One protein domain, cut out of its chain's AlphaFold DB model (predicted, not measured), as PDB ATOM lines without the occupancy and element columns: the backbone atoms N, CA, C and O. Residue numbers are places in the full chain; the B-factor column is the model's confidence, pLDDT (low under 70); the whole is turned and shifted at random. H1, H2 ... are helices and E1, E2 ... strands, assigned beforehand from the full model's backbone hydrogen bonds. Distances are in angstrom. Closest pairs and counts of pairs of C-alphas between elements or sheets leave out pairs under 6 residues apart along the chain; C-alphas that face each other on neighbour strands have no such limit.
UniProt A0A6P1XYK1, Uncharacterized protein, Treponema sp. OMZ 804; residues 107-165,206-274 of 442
ATOM      1  N   LYS A 107      24.448  53.197   2.828       68.56
ATOM      2  CA  LYS A 107      25.060  51.895   3.132       68.56
ATOM      3  C   LYS A 107      24.664  50.824   2.118       68.56
ATOM      4  O   LYS A 107      23.548  50.821   1.601       68.56
ATOM      5  N   THR A 108      25.575  49.893   1.879       70.56
ATOM      6  CA  THR A 108      25.247  48.554   1.383       70.56
ATOM      7  C   THR A 108      24.923  47.670   2.584       70.56
ATOM      8  O   THR A 108      25.590  47.769   3.616       70.56
ATOM      9  N   ILE A 109      23.889  46.841   2.458       72.38
ATOM     10  CA  ILE A 109      23.399  45.923   3.481       72.38
ATOM     11  C   ILE A 109      23.357  44.509   2.896       72.38
ATOM     12  O   ILE A 109      22.769  44.267   1.843       72.38
ATOM     13  N   GLU A 110      23.948  43.569   3.620       74.75
ATOM     14  CA  GLU A 110      23.948  42.138   3.327       74.75
ATOM     15  C   GLU A 110      23.208  41.391   4.444       74.75
ATOM     16  O   GLU A 110      23.277  41.786   5.613       74.75
ATOM     17  N   LEU A 111      22.476  40.330   4.091       73.94
ATOM     18  CA  LEU A 111      21.625  39.563   5.005       73.94
ATOM     19  C   LEU A 111      21.940  38.068   4.923       73.94
ATOM     20  O   LEU A 111      21.987  37.511   3.826       73.94
ATOM     21  N   TYR A 112      22.064  37.421   6.081       75.88
ATOM     22  CA  TYR A 112      22.399  36.003   6.203       75.88
ATOM     23  C   TYR A 112      21.504  35.315   7.234       75.88
ATOM     24  O   TYR A 112      21.360  35.820   8.347       75.88
ATOM     25  N   THR A 113      20.946  34.151   6.896       78.69
ATOM     26  CA  THR A 113      20.317  33.265   7.886       78.69
ATOM     27  C   THR A 113      21.413  32.456   8.553       78.69
ATOM     28  O   THR A 113      22.144  31.754   7.862       78.69
ATOM     29  N   ILE A 114      21.527  32.563   9.871       83.50
ATOM     30  CA  ILE A 114      22.553  31.891  10.664       83.50
ATOM     31  C   ILE A 114      21.872  31.279  11.883       83.50
ATOM     32  O   ILE A 114      21.266  31.985  12.691       83.50
ATOM     33  N   ASP A 115      21.969  29.961  12.024       82.31
ATOM     34  CA  ASP A 115      21.409  29.253  13.170       82.31
ATOM     35  C   ASP A 115      22.286  29.468  14.412       82.31
ATOM     36  O   ASP A 115      23.315  28.821  14.598       82.31
ATOM     37  N   PHE A 116      21.861  30.367  15.301       86.50
ATOM     38  CA  PHE A 116      22.544  30.577  16.578       86.50
ATOM     39  C   PHE A 116      22.329  29.388  17.518       86.50
ATOM     40  O   PHE A 116      21.194  28.995  17.801       86.50
ATOM     41  N   ASN A 117      23.420  28.844  18.055       88.75
ATOM     42  CA  ASN A 117      23.344  27.813  19.086       88.75
ATOM     43  C   ASN A 117      23.159  28.431  20.490       88.75
ATOM     44  O   ASN A 117      23.276  29.640  20.689       88.75
ATOM     45  N   ASN A 118      22.876  27.603  21.500       90.00
ATOM     46  CA  ASN A 118      22.631  28.088  22.867       90.00
ATOM     47  C   ASN A 118      23.825  28.849  23.475       90.00
ATOM     48  O   ASN A 118      23.619  29.755  24.287       90.00
ATOM     49  N   GLU A 119      25.056  28.494  23.097       91.75
ATOM     50  CA  GLU A 119      26.268  29.195  23.532       91.75
ATOM     51  C   GLU A 119      26.312  30.608  22.930       91.75
ATOM     52  O   GLU A 119      26.467  31.576  23.675       91.75
ATOM     53  N   ASP A 120      26.064  30.740  21.622       91.69
ATOM     54  CA  ASP A 120      25.973  32.022  20.912       91.69
ATOM     55  C   ASP A 120      24.907  32.923  21.540       91.69
ATOM     56  O   ASP A 120      25.160  34.086  21.851       91.69
ATOM     57  N   LEU A 121      23.711  32.373  21.773       90.06
ATOM     58  CA  LEU A 121      22.593  33.100  22.372       90.06
ATOM     59  C   LEU A 121      22.931  33.600  23.777       90.06
ATOM     60  O   LEU A 121      22.587  34.728  24.131       90.06
ATOM     61  N   THR A 122      23.618  32.779  24.573       89.50
ATOM     62  CA  THR A 122      24.062  33.156  25.919       89.50
ATOM     63  C   THR A 122      25.115  34.260  25.849       89.50
ATOM     64  O   THR A 122      24.986  35.268  26.544       89.50
ATOM     65  N   GLY A 123      26.113  34.118  24.970       88.31
ATOM     66  CA  GLY A 123      27.170  35.109  24.764       88.31
ATOM     67  C   GLY A 123      26.627  36.462  24.306       88.31
ATOM     68  O   GLY A 123      26.967  37.498  24.877       88.31
ATOM     69  N   LEU A 124      25.714  36.455  23.336       88.88
ATOM     70  CA  LEU A 124      25.022  37.643  22.841       88.88
ATOM     71  C   LEU A 124      24.166  38.307  23.939       88.88
ATOM     72  O   LEU A 124      24.276  39.511  24.203       88.88
ATOM     73  N   LYS A 125      23.349  37.533  24.660       84.81
ATOM     74  CA  LYS A 125      22.508  38.069  25.743       84.81
ATOM     75  C   LYS A 125      23.325  38.622  26.916       84.81
ATOM     76  O   LYS A 125      22.874  39.582  27.539       84.81
ATOM     77  N   ALA A 126      24.535  38.121  27.163       87.25
ATOM     78  CA  ALA A 126      25.396  38.552  28.267       87.25
ATOM     79  C   ALA A 126      26.126  39.892  28.050       87.25
ATOM     80  O   ALA A 126      26.647  40.462  29.005       87.25
ATOM     81  N   LEU A 127      26.172  40.425  26.824       86.62
ATOM     82  CA  LEU A 127      26.906  41.666  26.538       86.62
ATOM     83  C   LEU A 127      26.403  42.870  27.339       86.62
ATOM     84  O   LEU A 127      25.201  43.083  27.479       86.62
ATOM     85  N   SER A 128      27.304  43.738  27.773       87.56
ATOM     86  CA  SER A 128      26.913  45.068  28.228       87.56
ATOM     87  C   SER A 128      26.656  45.982  27.031       87.56
ATOM     88  O   SER A 128      27.377  45.948  26.030       87.56
ATOM     89  N   GLU A 129      25.617  46.811  27.131       89.75
ATOM     90  CA  GLU A 129      25.465  47.938  26.217       89.75
ATOM     91  C   GLU A 129      26.696  48.838  26.301       89.75
ATOM     92  O   GLU A 129      27.304  49.019  27.361       89.75
ATOM     93  N   LYS A 130      27.060  49.410  25.159       90.44
ATOM     94  CA  LYS A 130      28.180  50.330  25.050       90.44
ATOM     95  C   LYS A 130      27.699  51.584  24.351       90.44
ATOM     96  O   LYS A 130      27.260  51.524  23.199       90.44
ATOM     97  N   ASN A 131      27.835  52.713  25.042       85.75
ATOM     98  CA  ASN A 131      27.528  54.024  24.487       85.75
ATOM     99  C   ASN A 131      28.335  54.284  23.217       85.75
ATOM    100  O   ASN A 131      29.490  53.874  23.098       85.75
ATOM    101  N   TYR A 132      27.702  54.988  22.283       84.81
ATOM    102  CA  TYR A 132      28.315  55.340  21.015       84.81
ATOM    103  C   TYR A 132      29.480  56.316  21.229       84.81
ATOM    104  O   TYR A 132      29.281  57.394  21.784       84.81
ATOM    105  N   SER A 133      30.677  55.948  20.773       85.12
ATOM    106  CA  SER A 133      31.864  56.809  20.774       85.12
ATOM    107  C   SER A 133      32.110  57.435  19.397       85.12
ATOM    108  O   SER A 133      31.961  56.778  18.361       85.12
ATOM    109  N   PHE A 134      32.550  58.696  19.393       77.81
ATOM    110  CA  PHE A 134      32.961  59.437  18.194       77.81
ATOM    111  C   PHE A 134      34.453  59.297  17.866       77.81
ATOM    112  O   PHE A 134      34.927  59.912  16.912       77.81
ATOM    113  N   ASP A 135      35.182  58.459  18.606       75.56
ATOM    114  CA  ASP A 135      36.617  58.277  18.406       75.56
ATOM    115  C   ASP A 135      36.933  57.801  16.987       75.56
ATOM    116  O   ASP A 135      36.226  56.975  16.386       75.56
ATOM    117  N   ILE A 136      38.037  58.315  16.456       71.56
ATOM    118  CA  ILE A 136      38.572  57.930  15.154       71.56
ATOM    119  C   ILE A 136      39.780  57.030  15.393       71.56
ATOM    120  O   ILE A 136      40.631  57.308  16.233       71.56
ATOM    121  N   SER A 137      39.840  55.920  14.667       80.50
ATOM    122  CA  SER A 137      40.896  54.923  14.799       80.50
ATOM    123  C   SER A 137      41.313  54.428  13.430       80.50
ATOM    124  O   SER A 137      40.453  54.163  12.598       80.50
ATOM    125  N   ASP A 138      42.615  54.255  13.220       82.38
ATOM    126  CA  ASP A 138      43.143  53.710  11.966       82.38
ATOM    127  C   ASP A 138      42.821  52.227  11.774       82.38
ATOM    128  O   ASP A 138      42.807  51.740  10.646       82.38
ATOM    129  N   ASP A 139      42.497  51.512  12.854       86.94
ATOM    130  CA  ASP A 139      41.955  50.152  12.794       86.94
ATOM    131  C   ASP A 139      40.497  50.105  13.258       86.94
ATOM    132  O   ASP A 139      40.017  51.012  13.948       86.94
ATOM    133  N   TRP A 140      39.804  49.027  12.899       89.12
ATOM    134  CA  TRP A 140      38.410  48.809  13.266       89.12
ATOM    135  C   TRP A 140      38.240  48.694  14.777       89.12
ATOM    136  O   TRP A 140      38.729  47.759  15.409       89.12
ATOM    137  N   LYS A 141      37.482  49.622  15.360       90.94
ATOM    138  CA  LYS A 141      37.127  49.589  16.780       90.94
ATOM    139  C   LYS A 141      35.631  49.483  16.956       90.94
ATOM    140  O   LYS A 141      34.880  50.187  16.290       90.94
ATOM    141  N   ASN A 142      35.205  48.646  17.898       91.19
ATOM    142  CA  ASN A 142      33.828  48.677  18.365       91.19
ATOM    143  C   ASN A 142      33.595  50.013  19.083       91.19
ATOM    144  O   ASN A 142      34.240  50.296  20.093       91.19
ATOM    145  N   ILE A 143      32.681  50.820  18.566       90.75
ATOM    146  CA  ILE A 143      32.330  52.134  19.105       90.75
ATOM    147  C   ILE A 143      30.944  52.153  19.739       90.75
ATOM    148  O   ILE A 143      30.605  53.142  20.366       90.75
ATOM    149  N   GLY A 144      30.151  51.088  19.604       91.44
ATOM    150  CA  GLY A 144      28.846  50.989  20.246       91.44
ATOM    151  C   GLY A 144      28.276  49.576  20.218       91.44
ATOM    152  O   GLY A 144      28.570  48.791  19.310       91.44
ATOM    153  N   ILE A 145      27.456  49.272  21.224       92.06
ATOM    154  CA  ILE A 145      26.662  48.046  21.339       92.06
ATOM    155  C   ILE A 145      25.266  48.470  21.784       92.06
ATOM    156  O   ILE A 145      25.120  49.047  22.861       92.06
ATOM    157  N   ILE A 146      24.266  48.208  20.945       88.94
ATOM    158  CA  ILE A 146      22.863  48.565  21.184       88.94
ATOM    159  C   ILE A 146      22.063  47.273  21.298       88.94
ATOM    160  O   ILE A 146      22.170  46.413  20.420       88.94
ATOM    161  N   LYS A 147      21.269  47.148  22.361       87.69
ATOM    162  CA  LYS A 147      20.330  46.045  22.544       87.69
ATOM    163  C   LYS A 147      18.915  46.572  22.398       87.69
ATOM    164  O   LYS A 147      18.479  47.398  23.192       87.69
ATOM    165  N   ASP A 148      18.221  46.082  21.387       79.88
ATOM    166  CA  ASP A 148      16.791  46.288  21.258       79.88
ATOM    167  C   ASP A 148      16.078  45.151  21.989       79.88
ATOM    168  O   ASP A 148      16.187  43.982  21.608       79.88
ATOM    169  N   LYS A 149      15.429  45.488  23.104       74.06
ATOM    170  CA  LYS A 149      14.752  44.501  23.950       74.06
ATOM    171  C   LYS A 149      13.390  44.101  23.394       74.06
ATOM    172  O   LYS A 149      12.930  43.021  23.747       74.06
ATOM    173  N   GLU A 150      12.767  44.949  22.582       69.94
ATOM    174  CA  GLU A 150      11.449  44.683  22.002       69.94
ATOM    175  C   GLU A 150      11.589  43.735  20.813       69.94
ATOM    176  O   GLU A 150      10.892  42.727  20.741       69.94
ATOM    177  N   ASP A 151      12.589  43.987  19.968       64.31
ATOM    178  CA  ASP A 151      12.852  43.195  18.765       64.31
ATOM    179  C   ASP A 151      13.856  42.047  18.971       64.31
ATOM    180  O   ASP A 151      14.225  41.363  18.016       64.31
ATOM    181  N   ASN A 152      14.366  41.862  20.196       81.31
ATOM    182  CA  ASN A 152      15.427  40.897  20.524       81.31
ATOM    183  C   ASN A 152      16.640  40.994  19.565       81.31
ATOM    184  O   ASN A 152      17.260  39.992  19.180       81.31
ATOM    185  N   LYS A 153      16.984  42.231  19.176       87.94
ATOM    186  CA  LYS A 153      18.092  42.543  18.264       87.94
ATOM    187  C   LYS A 153      19.302  43.066  19.017       87.94
ATOM    188  O   LYS A 153      19.199  43.846  19.964       87.94
ATOM    189  N   ILE A 154      20.489  42.707  18.543       90.38
ATOM    190  CA  ILE A 154      21.755  43.190  19.101       90.38
ATOM    191  C   ILE A 154      22.616  43.741  17.976       90.38
ATOM    192  O   ILE A 154      23.007  43.024  17.061       90.38
ATOM    193  N   SER A 155      22.922  45.033  18.049       90.81
ATOM    194  CA  SER A 155      23.713  45.746  17.050       90.81
ATOM    195  C   SER A 155      25.097  46.089  17.580       90.81
ATOM    196  O   SER A 155      25.232  46.809  18.569       90.81
ATOM    197  N   TYR A 156      26.121  45.667  16.853       92.38
ATOM    198  CA  TYR A 156      27.497  46.090  17.041       92.38
ATOM    199  C   TYR A 156      27.875  47.120  16.001       92.38
ATOM    200  O   TYR A 156      27.715  46.887  14.804       92.38
ATOM    201  N   ILE A 157      28.428  48.237  16.454       91.00
ATOM    202  CA  ILE A 157      28.852  49.312  15.571       91.00
ATOM    203  C   ILE A 157      30.362  49.442  15.664       91.00
ATOM    204  O   ILE A 157      30.913  49.666  16.744       91.00
ATOM    205  N   TYR A 158      31.020  49.301  14.523       91.56
ATOM    206  CA  TYR A 158      32.452  49.444  14.362       91.56
ATOM    207  C   TYR A 158      32.765  50.662  13.504       91.56
ATOM    208  O   TYR A 158      32.028  50.980  12.569       91.56
ATOM    209  N   ALA A 159      33.876  51.324  13.813       89.38
ATOM    210  CA  ALA A 159      34.370  52.437  13.023       89.38
ATOM    211  C   ALA A 159      35.863  52.339  12.734       89.38
ATOM    212  O   ALA A 159      36.631  51.796  13.531       89.38
ATOM    213  N   GLN A 160      36.242  52.913  11.596       87.69
ATOM    214  CA  GLN A 160      37.618  53.098  11.150       87.69
ATOM    215  C   GLN A 160      37.754  54.474  10.479       87.69
ATOM    216  O   GLN A 160      36.783  55.007   9.932       87.69
ATOM    217  N   SER A 161      38.945  55.065  10.505       84.75
ATOM    218  CA  SER A 161      39.287  56.219   9.680       84.75
ATOM    219  C   SER A 161      39.221  55.848   8.192       84.75
ATOM    220  O   SER A 161      39.511  54.727   7.777       84.75
ATOM    221  N   SER A 162      38.753  56.782   7.372       83.00
ATOM    222  CA  SER A 162      38.616  56.615   5.926       83.00
ATOM    223  C   SER A 162      38.604  57.986   5.252       83.00
ATOM    224  O   SER A 162      38.742  59.016   5.914       83.00
ATOM    225  N   TYR A 163      38.412  58.021   3.936       79.31
ATOM    226  CA  TYR A 163      38.332  59.251   3.164       79.31
ATOM    227  C   TYR A 163      37.123  59.259   2.233       79.31
ATOM    228  O   TYR A 163      36.648  58.229   1.741       79.31
ATOM    229  N   VAL A 164      36.598  60.457   1.995       73.38
ATOM    230  CA  VAL A 164      35.520  60.715   1.038       73.38
ATOM    231  C   VAL A 164      35.915  61.845   0.104       73.38
ATOM    232  O   VAL A 164      36.607  62.784   0.504       73.38
ATOM    233  N   THR A 165      35.466  61.747  -1.148       67.50
ATOM    234  CA  THR A 165      35.514  62.867  -2.088       67.50
ATOM    235  C   THR A 165      34.186  63.595  -2.093       67.50
ATOM    236  O   THR A 165      33.125  62.978  -2.162       67.50
ATOM    237  N   VAL A 206      39.354  65.769  -1.145       68.94
ATOM    238  CA  VAL A 206      39.468  64.541  -0.359       68.94
ATOM    239  C   VAL A 206      39.499  64.918   1.104       68.94
ATOM    240  O   VAL A 206      40.163  65.883   1.485       68.94
ATOM    241  N   SER A 207      38.778  64.163   1.920       69.12
ATOM    242  CA  SER A 207      38.615  64.523   3.313       69.12
ATOM    243  C   SER A 207      38.467  63.326   4.245       69.12
ATOM    244  O   SER A 207      37.738  62.393   3.899       69.12
ATOM    245  N   PRO A 208      39.146  63.332   5.412       73.12
ATOM    246  CA  PRO A 208      39.003  62.282   6.415       73.12
ATOM    247  C   PRO A 208      37.566  62.137   6.919       73.12
ATOM    248  O   PRO A 208      37.058  63.058   7.542       73.12
ATOM    249  N   LYS A 209      36.934  60.985   6.723       78.25
ATOM    250  CA  LYS A 209      35.635  60.627   7.309       78.25
ATOM    251  C   LYS A 209      35.781  59.424   8.236       78.25
ATOM    252  O   LYS A 209      36.761  58.686   8.157       78.25
ATOM    253  N   ARG A 210      34.773  59.180   9.070       80.75
ATOM    254  CA  ARG A 210      34.616  57.888   9.744       80.75
ATOM    255  C   ARG A 210      33.863  56.948   8.817       80.75
ATOM    256  O   ARG A 210      32.824  57.310   8.270       80.75
ATOM    257  N   LYS A 211      34.412  55.758   8.622       82.44
ATOM    258  CA  LYS A 211      33.720  54.638   7.998       82.44
ATOM    259  C   LYS A 211      33.018  53.856   9.090       82.44
ATOM    260  O   LYS A 211      33.652  53.529  10.091       82.44
ATOM    261  N   ILE A 212      31.741  53.543   8.887       85.50
ATOM    262  CA  ILE A 212      30.949  52.756   9.842       85.50
ATOM    263  C   ILE A 212      30.585  51.406   9.231       85.50
ATOM    264  O   ILE A 212      30.075  51.352   8.109       85.50
ATOM    265  N   LEU A 213      30.792  50.342  10.008       88.31
ATOM    266  CA  LEU A 213      30.282  48.998   9.757       88.31
ATOM    267  C   LEU A 213      29.404  48.580  10.937       88.31
ATOM    268  O   LEU A 213      29.826  48.659  12.090       88.31
ATOM    269  N   LYS A 214      28.179  48.139  10.662       88.19
ATOM    270  CA  LYS A 214      27.221  47.663  11.663       88.19
ATOM    271  C   LYS A 214      26.922  46.186  11.424       88.19
ATOM    272  O   LYS A 214      26.538  45.825  10.319       88.19
ATOM    273  N   VAL A 215      27.058  45.359  12.457       90.44
ATOM    274  CA  VAL A 215      26.610  43.956  12.453       90.44
ATOM    275  C   VAL A 215      25.424  43.839  13.401       90.44
ATOM    276  O   VAL A 215      25.551  44.177  14.576       90.44
ATOM    277  N   THR A 216      24.277  43.401  12.899       89.31
ATOM    278  CA  THR A 216      23.035  43.261  13.670       89.31
ATOM    279  C   THR A 216      22.618  41.802  13.709       89.31
ATOM    280  O   THR A 216      22.497  41.175  12.663       89.31
ATOM    281  N   PHE A 217      22.388  41.289  14.910       89.19
ATOM    282  CA  PHE A 217      21.874  39.951  15.170       89.19
ATOM    283  C   PHE A 217      20.400  40.064  15.535       89.19
ATOM    284  O   PHE A 217      20.089  40.687  16.546       89.19
ATOM    285  N   ASP A 218      19.518  39.486  14.727       86.31
ATOM    286  CA  ASP A 218      18.112  39.266  15.069       86.31
ATOM    287  C   ASP A 218      17.986  37.817  15.540       86.31
ATOM    288  O   ASP A 218      18.114  36.870  14.757       86.31
ATOM    289  N   ILE A 219      17.844  37.655  16.855       85.69
ATOM    290  CA  ILE A 219      17.901  36.348  17.507       85.69
ATOM    291  C   ILE A 219      16.677  35.503  17.141       85.69
ATOM    292  O   ILE A 219      16.819  34.305  16.888       85.69
ATOM    293  N   ASP A 220      15.498  36.117  17.077       81.06
ATOM    294  CA  ASP A 220      14.242  35.403  16.843       81.06
ATOM    295  C   ASP A 220      14.126  34.954  15.387       81.06
ATOM    296  O   ASP A 220      13.692  33.836  15.099       81.06
ATOM    297  N   LYS A 221      14.576  35.801  14.456       75.06
ATOM    298  CA  LYS A 221      14.562  35.503  13.018       75.06
ATOM    299  C   LYS A 221      15.805  34.761  12.544       75.06
ATOM    300  O   LYS A 221      15.858  34.396  11.371       75.06
ATOM    301  N   LYS A 222      16.775  34.523  13.435       82.44
ATOM    302  CA  LYS A 222      18.051  33.859  13.133       82.44
ATOM    303  C   LYS A 222      18.794  34.532  11.980       82.44
ATOM    304  O   LYS A 222      19.257  33.885  11.042       82.44
ATOM    305  N   LEU A 223      18.844  35.858  12.029       79.50
ATOM    306  CA  LEU A 223      19.354  36.682  10.942       79.50
ATOM    307  C   LEU A 223      20.571  37.482  11.400       79.50
ATOM    308  O   LEU A 223      20.580  38.083  12.474       79.50
ATOM    309  N   VAL A 224      21.572  37.552  10.532       84.25
ATOM    310  CA  VAL A 224      22.691  38.485  10.630       84.25
ATOM    311  C   VAL A 224      22.579  39.499   9.500       84.25
ATOM    312  O   VAL A 224      22.600  39.136   8.327       84.25
ATOM    313  N   SER A 225      22.482  40.780   9.853       81.00
ATOM    314  CA  SER A 225      22.564  41.900   8.914       81.00
ATOM    315  C   SER A 225      23.910  42.601   9.050       81.00
ATOM    316  O   SER A 225      24.302  43.003  10.147       81.00
ATOM    317  N   ILE A 226      24.611  42.773   7.933       83.06
ATOM    318  CA  ILE A 226      25.897  43.462   7.865       83.06
ATOM    319  C   ILE A 226      25.730  44.696   6.986       83.06
ATOM    320  O   ILE A 226      25.380  44.591   5.820       83.06
ATOM    321  N   SER A 227      25.988  45.875   7.546       79.69
ATOM    322  CA  SER A 227      25.793  47.162   6.879       79.69
ATOM    323  C   SER A 227      27.087  47.966   6.855       79.69
ATOM    324  O   SER A 227      27.710  48.151   7.900       79.69
ATOM    325  N   TYR A 228      27.481  48.493   5.696       79.12
ATOM    326  CA  TYR A 228      28.741  49.220   5.504       79.12
ATOM    327  C   TYR A 228      28.630  50.332   4.452       79.12
ATOM    328  O   TYR A 228      27.727  50.330   3.623       79.12
ATOM    329  N   ASP A 229      29.537  51.313   4.468       74.12
ATOM    330  CA  ASP A 229      29.518  52.429   3.507       74.12
ATOM    331  C   ASP A 229      29.693  51.970   2.047       74.12
ATOM    332  O   ASP A 229      30.574  51.171   1.742       74.12
ATOM    333  N   LYS A 230      28.897  52.530   1.120       63.97
ATOM    334  CA  LYS A 230      28.871  52.130  -0.306       63.97
ATOM    335  C   LYS A 230      30.095  52.567  -1.125       63.97
ATOM    336  O   LYS A 230      30.369  52.007  -2.187       63.97
ATOM    337  N   SER A 231      30.793  53.626  -0.723       65.94
ATOM    338  CA  SER A 231      31.894  54.186  -1.516       65.94
ATOM    339  C   SER A 231      32.997  54.809  -0.670       65.94
ATOM    340  O   SER A 231      32.757  55.506   0.325       65.94
ATOM    341  N   GLU A 232      34.229  54.571  -1.119       69.38
ATOM    342  CA  GLU A 232      35.452  54.998  -0.450       69.38
ATOM    343  C   GLU A 232      36.505  55.454  -1.448       69.38
ATOM    344  O   GLU A 232      36.558  55.013  -2.604       69.38
ATOM    345  N   VAL A 233      37.357  56.341  -0.954       71.75
ATOM    346  CA  VAL A 233      38.597  56.734  -1.603       71.75
ATOM    347  C   VAL A 233      39.747  56.606  -0.609       71.75
ATOM    348  O   VAL A 233      39.518  56.590   0.599       71.75
ATOM    349  N   ASP A 234      40.972  56.518  -1.109       77.62
ATOM    350  CA  ASP A 234      42.165  56.722  -0.292       77.62
ATOM    351  C   ASP A 234      42.402  58.218  -0.019       77.62
ATOM    352  O   ASP A 234      41.668  59.094  -0.485       77.62
ATOM    353  N   GLU A 235      43.447  58.515   0.750       79.12
ATOM    354  CA  GLU A 235      43.897  59.879   1.056       79.12
ATOM    355  C   GLU A 235      44.253  60.703  -0.200       79.12
ATOM    356  O   GLU A 235      44.216  61.933  -0.157       79.12
ATOM    357  N   GLN A 236      44.535  60.059  -1.342       75.06
ATOM    358  CA  GLN A 236      44.746  60.724  -2.634       75.06
ATOM    359  C   GLN A 236      43.453  60.900  -3.447       75.06
ATOM    360  O   GLN A 236      43.481  61.488  -4.533       75.06
ATOM    361  N   GLY A 237      42.311  60.418  -2.954       70.88
ATOM    362  CA  GLY A 237      41.024  60.518  -3.637       70.88
ATOM    363  C   GLY A 237      40.795  59.446  -4.698       70.88
ATOM    364  O   GLY A 237      39.845  59.552  -5.481       70.88
ATOM    365  N   LYS A 238      41.640  58.413  -4.752       78.12
ATOM    366  CA  LYS A 238      41.464  57.287  -5.663       78.12
ATOM    367  C   LYS A 238      40.470  56.304  -5.061       78.12
ATOM    368  O   LYS A 238      40.547  55.950  -3.892       78.12
ATOM    369  N   LYS A 239      39.525  55.852  -5.884       74.69
ATOM    370  CA  LYS A 239      38.472  54.918  -5.472       74.69
ATOM    371  C   LYS A 239      39.070  53.598  -4.972       74.69
ATOM    372  O   LYS A 239      39.887  52.995  -5.668       74.69
ATOM    373  N   ILE A 240      38.605  53.145  -3.813       71.06
ATOM    374  CA  ILE A 240      38.940  51.836  -3.236       71.06
ATOM    375  C   ILE A 240      37.860  50.827  -3.649       71.06
ATOM    376  O   ILE A 240      36.690  51.193  -3.797       71.06
ATOM    377  N   ASN A 241      38.242  49.561  -3.865       67.81
ATOM    378  CA  ASN A 241      37.257  48.493  -4.023       67.81
ATOM    379  C   ASN A 241      36.630  48.173  -2.661       67.81
ATOM    380  O   ASN A 241      37.292  47.659  -1.760       67.81
ATOM    381  N   VAL A 242      35.361  48.533  -2.509       63.97
ATOM    382  CA  VAL A 242      34.657  48.505  -1.225       63.97
ATOM    383  C   VAL A 242      34.357  47.069  -0.788       63.97
ATOM    384  O   VAL A 242      34.526  46.761   0.388       63.97
ATOM    385  N   SER A 243      34.023  46.171  -1.719       62.94
ATOM    386  CA  SER A 243      33.706  44.770  -1.408       62.94
ATOM    387  C   SER A 243      34.898  44.028  -0.790       62.94
ATOM    388  O   SER A 243      34.778  43.455   0.292       62.94
ATOM    389  N   ASP A 244      36.083  44.118  -1.400       65.75
ATOM    390  CA  ASP A 244      37.301  43.482  -0.871       65.75
ATOM    391  C   ASP A 244      37.734  44.093   0.472       65.75
ATOM    392  O   ASP A 244      38.137  43.379   1.393       65.75
ATOM    393  N   SER A 245      37.620  45.420   0.615       69.56
ATOM    394  CA  SER A 245      37.922  46.118   1.872       69.56
ATOM    395  C   SER A 245      37.008  45.657   3.012       69.56
ATOM    396  O   SER A 245      37.472  45.419   4.128       69.56
ATOM    397  N   ASN A 246      35.718  45.464   2.729       70.31
ATOM    398  CA  ASN A 246      34.740  45.061   3.734       70.31
ATOM    399  C   ASN A 246      34.841  43.583   4.100       70.31
ATOM    400  O   ASN A 246      34.757  43.260   5.282       70.31
ATOM    401  N   ARG A 247      35.139  42.691   3.147       72.31
ATOM    402  CA  ARG A 247      35.479  41.291   3.459       72.31
ATOM    403  C   ARG A 247      36.675  41.206   4.407       72.31
ATOM    404  O   ARG A 247      36.630  40.504   5.417       72.31
ATOM    405  N   ASN A 248      37.716  41.997   4.146       78.25
ATOM    406  CA  ASN A 248      38.878  42.083   5.030       78.25
ATOM    407  C   ASN A 248      38.534  42.670   6.409       78.25
ATOM    408  O   ASN A 248      39.066  42.209   7.419       78.25
ATOM    409  N   ALA A 249      37.635  43.656   6.470       83.38
ATOM    410  CA  ALA A 249      37.134  44.201   7.730       83.38
ATOM    411  C   ALA A 249      36.382  43.144   8.552       83.38
ATOM    412  O   ALA A 249      36.625  42.999   9.749       83.38
ATOM    413  N   LEU A 250      35.515  42.359   7.911       85.69
ATOM    414  CA  LEU A 250      34.727  41.319   8.569       85.69
ATOM    415  C   LEU A 250      35.606  40.199   9.129       85.69
ATOM    416  O   LEU A 250      35.395  39.785  10.267       85.69
ATOM    417  N   ASN A 251      36.666  39.812   8.418       84.88
ATOM    418  CA  ASN A 251      37.662  38.864   8.928       84.88
ATOM    419  C   ASN A 251      38.361  39.338  10.212       84.88
ATOM    420  O   ASN A 251      38.814  38.511  10.999       84.88
ATOM    421  N   LYS A 252      38.438  40.653  10.454       86.81
ATOM    422  CA  LYS A 252      38.944  41.214  11.717       86.81
ATOM    423  C   LYS A 252      37.858  41.327  12.784       86.81
ATOM    424  O   LYS A 252      38.126  41.106  13.959       86.81
ATOM    425  N   ILE A 253      36.641  41.689  12.382       90.25
ATOM    426  CA  ILE A 253      35.542  42.022  13.292       90.25
ATOM    427  C   ILE A 253      34.860  40.770  13.852       90.25
ATOM    428  O   ILE A 253      34.701  40.664  15.067       90.25
ATOM    429  N   ILE A 254      34.488  39.809  13.003       90.25
ATOM    430  CA  ILE A 254      33.723  38.617  13.405       90.25
ATOM    431  C   ILE A 254      34.420  37.799  14.509       90.25
ATOM    432  O   ILE A 254      33.742  37.402  15.462       90.25
ATOM    433  N   PRO A 255      35.755  37.601  14.494       89.50
ATOM    434  CA  PRO A 255      36.445  36.915  15.588       89.50
ATOM    435  C   PRO A 255      36.274  37.573  16.964       89.50
ATOM    436  O   PRO A 255      36.326  36.869  17.973       89.50
ATOM    437  N   THR A 256      36.043  38.893  17.015       87.94
ATOM    438  CA  THR A 256      35.856  39.652  18.269       87.94
ATOM    439  C   THR A 256      34.473  39.472  18.892       87.94
ATOM    440  O   THR A 256      34.261  39.865  20.039       87.94
ATOM    441  N   LEU A 257      33.530  38.881  18.159       89.38
ATOM    442  CA  LEU A 257      32.173  38.666  18.639       89.38
ATOM    443  C   LEU A 257      32.109  37.465  19.602       89.38
ATOM    444  O   LEU A 257      32.866  36.501  19.437       89.38
ATOM    445  N   PRO A 258      31.201  37.470  20.593       89.00
ATOM    446  CA  PRO A 258      31.010  36.392  21.564       89.00
ATOM    447  C   PRO A 258      30.190  35.241  20.954       89.00
ATOM    448  O   PRO A 258      29.154  34.849  21.478       89.00
ATOM    449  N   LEU A 259      30.643  34.747  19.805       91.75
ATOM    450  CA  LEU A 259      30.052  33.636  19.070       91.75
ATOM    451  C   LEU A 259      31.003  32.433  19.111       91.75
ATOM    452  O   LEU A 259      32.233  32.585  19.175       91.75
ATOM    453  N   SER A 260      30.433  31.244  19.025       91.94
ATOM    454  CA  SER A 260      31.125  29.983  18.812       91.94
ATOM    455  C   SER A 260      31.918  30.007  17.502       91.94
ATOM    456  O   SER A 260      31.630  30.754  16.560       91.94
ATOM    457  N   GLN A 261      32.961  29.180  17.426       90.38
ATOM    458  CA  GLN A 261      33.836  29.135  16.248       90.38
ATOM    459  C   GLN A 261      33.099  28.678  14.982       90.38
ATOM    460  O   GLN A 261      33.425  29.145  13.892       90.38
ATOM    461  N   ALA A 262      32.098  27.805  15.126       89.00
ATOM    462  CA  ALA A 262      31.274  27.342  14.014       89.00
ATOM    463  C   ALA A 262      30.493  28.505  13.384       89.00
ATOM    464  O   ALA A 262      30.658  28.771  12.197       89.00
ATOM    465  N   THR A 263      29.757  29.262  14.198       89.50
ATOM    466  CA  THR A 263      28.951  30.412  13.762       89.50
ATOM    467  C   THR A 263      29.821  31.529  13.183       89.50
ATOM    468  O   THR A 263      29.504  32.107  12.146       89.50
ATOM    469  N   LYS A 264      30.984  31.805  13.794       90.69
ATOM    470  CA  LYS A 264      31.970  32.758  13.246       90.69
ATOM    471  C   LYS A 264      32.421  32.368  11.844       90.69
ATOM    472  O   LYS A 264      32.460  33.214  10.952       90.69
ATOM    473  N   LYS A 265      32.773  31.093  11.669       88.44
ATOM    474  CA  LYS A 265      33.206  30.556  10.382       88.44
ATOM    475  C   LYS A 265      32.075  30.614   9.362       88.44
ATOM    476  O   LYS A 265      32.325  31.034   8.243       88.44
ATOM    477  N   GLU A 266      30.855  30.261   9.746       86.50
ATOM    478  CA  GLU A 266      29.689  30.308   8.862       86.50
ATOM    479  C   GLU A 266      29.410  31.724   8.345       86.50
ATOM    480  O   GLU A 266      29.195  31.903   7.147       86.50
ATOM    481  N   ILE A 267      29.495  32.742   9.210       85.06
ATOM    482  CA  ILE A 267      29.344  34.146   8.802       85.06
ATOM    483  C   ILE A 267      30.448  34.533   7.807       85.06
ATOM    484  O   ILE A 267      30.158  35.069   6.739       85.06
ATOM    485  N   ILE A 268      31.714  34.240   8.127       84.69
ATOM    486  CA  ILE A 268      32.856  34.564   7.257       84.69
ATOM    487  C   ILE A 268      32.752  33.838   5.911       84.69
ATOM    488  O   ILE A 268      32.974  34.456   4.869       84.69
ATOM    489  N   ASP A 269      32.400  32.553   5.919       80.50
ATOM    490  CA  ASP A 269      32.243  31.736   4.719       80.50
ATOM    491  C   ASP A 269      31.076  32.244   3.867       80.50
ATOM    492  O   ASP A 269      31.224  32.356   2.653       80.50
ATOM    493  N   SER A 270      29.949  32.624   4.476       76.19
ATOM    494  CA  SER A 270      28.787  33.168   3.757       76.19
ATOM    495  C   SER A 270      29.120  34.484   3.052       76.19
ATOM    496  O   SER A 270      28.821  34.650   1.867       76.19
ATOM    497  N   VAL A 271      29.837  35.377   3.739       73.44
ATOM    498  CA  VAL A 271      30.325  36.651   3.191       73.44
ATOM    499  C   VAL A 271      31.379  36.431   2.093       73.44
ATOM    500  O   VAL A 271      31.351  37.073   1.040       73.44
ATOM    501  N   SER A 272      32.334  35.524   2.325       69.31
ATOM    502  CA  SER A 272      33.493  35.318   1.442       69.31
ATOM    503  C   SER A 272      33.150  34.516   0.189       69.31
ATOM    504  O   SER A 272      33.701  34.778  -0.878       69.31
ATOM    505  N   GLN A 273      32.240  33.547   0.305       62.12
ATOM    506  CA  GLN A 273      31.804  32.693  -0.801       62.12
ATOM    507  C   GLN A 273      30.662  33.323  -1.608       62.12
ATOM    508  O   GLN A 273      30.236  32.729  -2.595       62.12
ATOM    509  N   GLY A 274      30.151  34.494  -1.198       56.72
ATOM    510  CA  GLY A 274      29.010  35.144  -1.848       56.72
ATOM    511  C   GLY A 274      27.773  34.244  -1.901       56.72
ATOM    512  O   GLY A 274      26.993  34.335  -2.849       56.72
TER     513      GLY A 274
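What this domain is: This is residues 107 to 165 and 206 to 274 of the 442 residues of an uncharacterized protein of Treponema sp. OMZ 804 (UniProt A0A6P1XYK1). One twisted sheet of five strands makes a wall, with the helical hairpin H2 and H3 packed over one of its faces and the small helix H1 at one end of the sheet. The long strands E3 and E4 run on together beyond their neighbours at the other end, where E3 bends. The printed part has 128 residues, with three named helices and five named strands in the order E1 H1 E2 E3 E4 E5 H2 H3. The sheet's order is E1 E5 E4 E3 E2, antiparallel throughout, and the class is mixed, helices and strands. The whole is compact, with a radius of gyration of the C-alphas of 14.9 A and spans of 47 by 33 by 22 A.

Where its parts are: Find C-alpha 107 at (25.060, 51.895, 3.132); from there E1 runs through residues 107 to 113, 19.8 A. H1 follows in residues 118 to 126, 12.1 A, and E2 in residues 141 to 148, 21.1 A. E3, residues 153 to 165, spans 33.6 A and bends by 73 degrees at residue 161. Past the cut, pick up E4 at C-alpha 206, (39.468, 64.541, -0.359); its residues 206 to 218 span 36.5 A. E5 is residues 223 to 229, 20.2 A. H2 is residues 242 to 256, 21.4 A, and H3, residues 261 to 272, 16.0 A, ends at C-alpha 272, (33.493, 35.318, 1.442).

How they stand to each other: Begin at edge strand E1: N 110 and O 226 of E5 are 2.8 A apart, within hydrogen-bond range. E4 and E5 form a hairpin, with N 214 and O 227 at 2.8 A. Between E4 and E3, look at N 158 and O 213, 2.8 A. The hairpin of E2 and E3 has N 146 and O 155 at 2.9 A, and E2 is the other edge strand. H2 and H3 lie on the same face, making two layers, helices on one face of a sheet. H2 has a height over the sheet of 9.2 A and runs slantwise to the strands, at 50 degrees to E5 on the local plane. H2 and H3 touch, closest at the C-alphas of Ile 254 and Lys 264, 6.1 A, with a shallow tilt of 3 degrees, opposite ways. H1 only grazes the sheet, with residues 121 to 125. Every O i to N i+4 pair is within hydrogen-bond range in H1 and H3, and 9 of 11 are in H2.

The domain as a whole: The two farthest C-alphas, those of Asn 118 and Gln 236, are 47.0 A apart. Residues 166 to 205 are not printed, and C-alphas 165 and 206 stand 4.6 A apart across the cut. The links H1 to E2 and E5 to H2 are long. Seventeen printed residues have pLDDT under 70, among them 241 to 245 and 272 to 274.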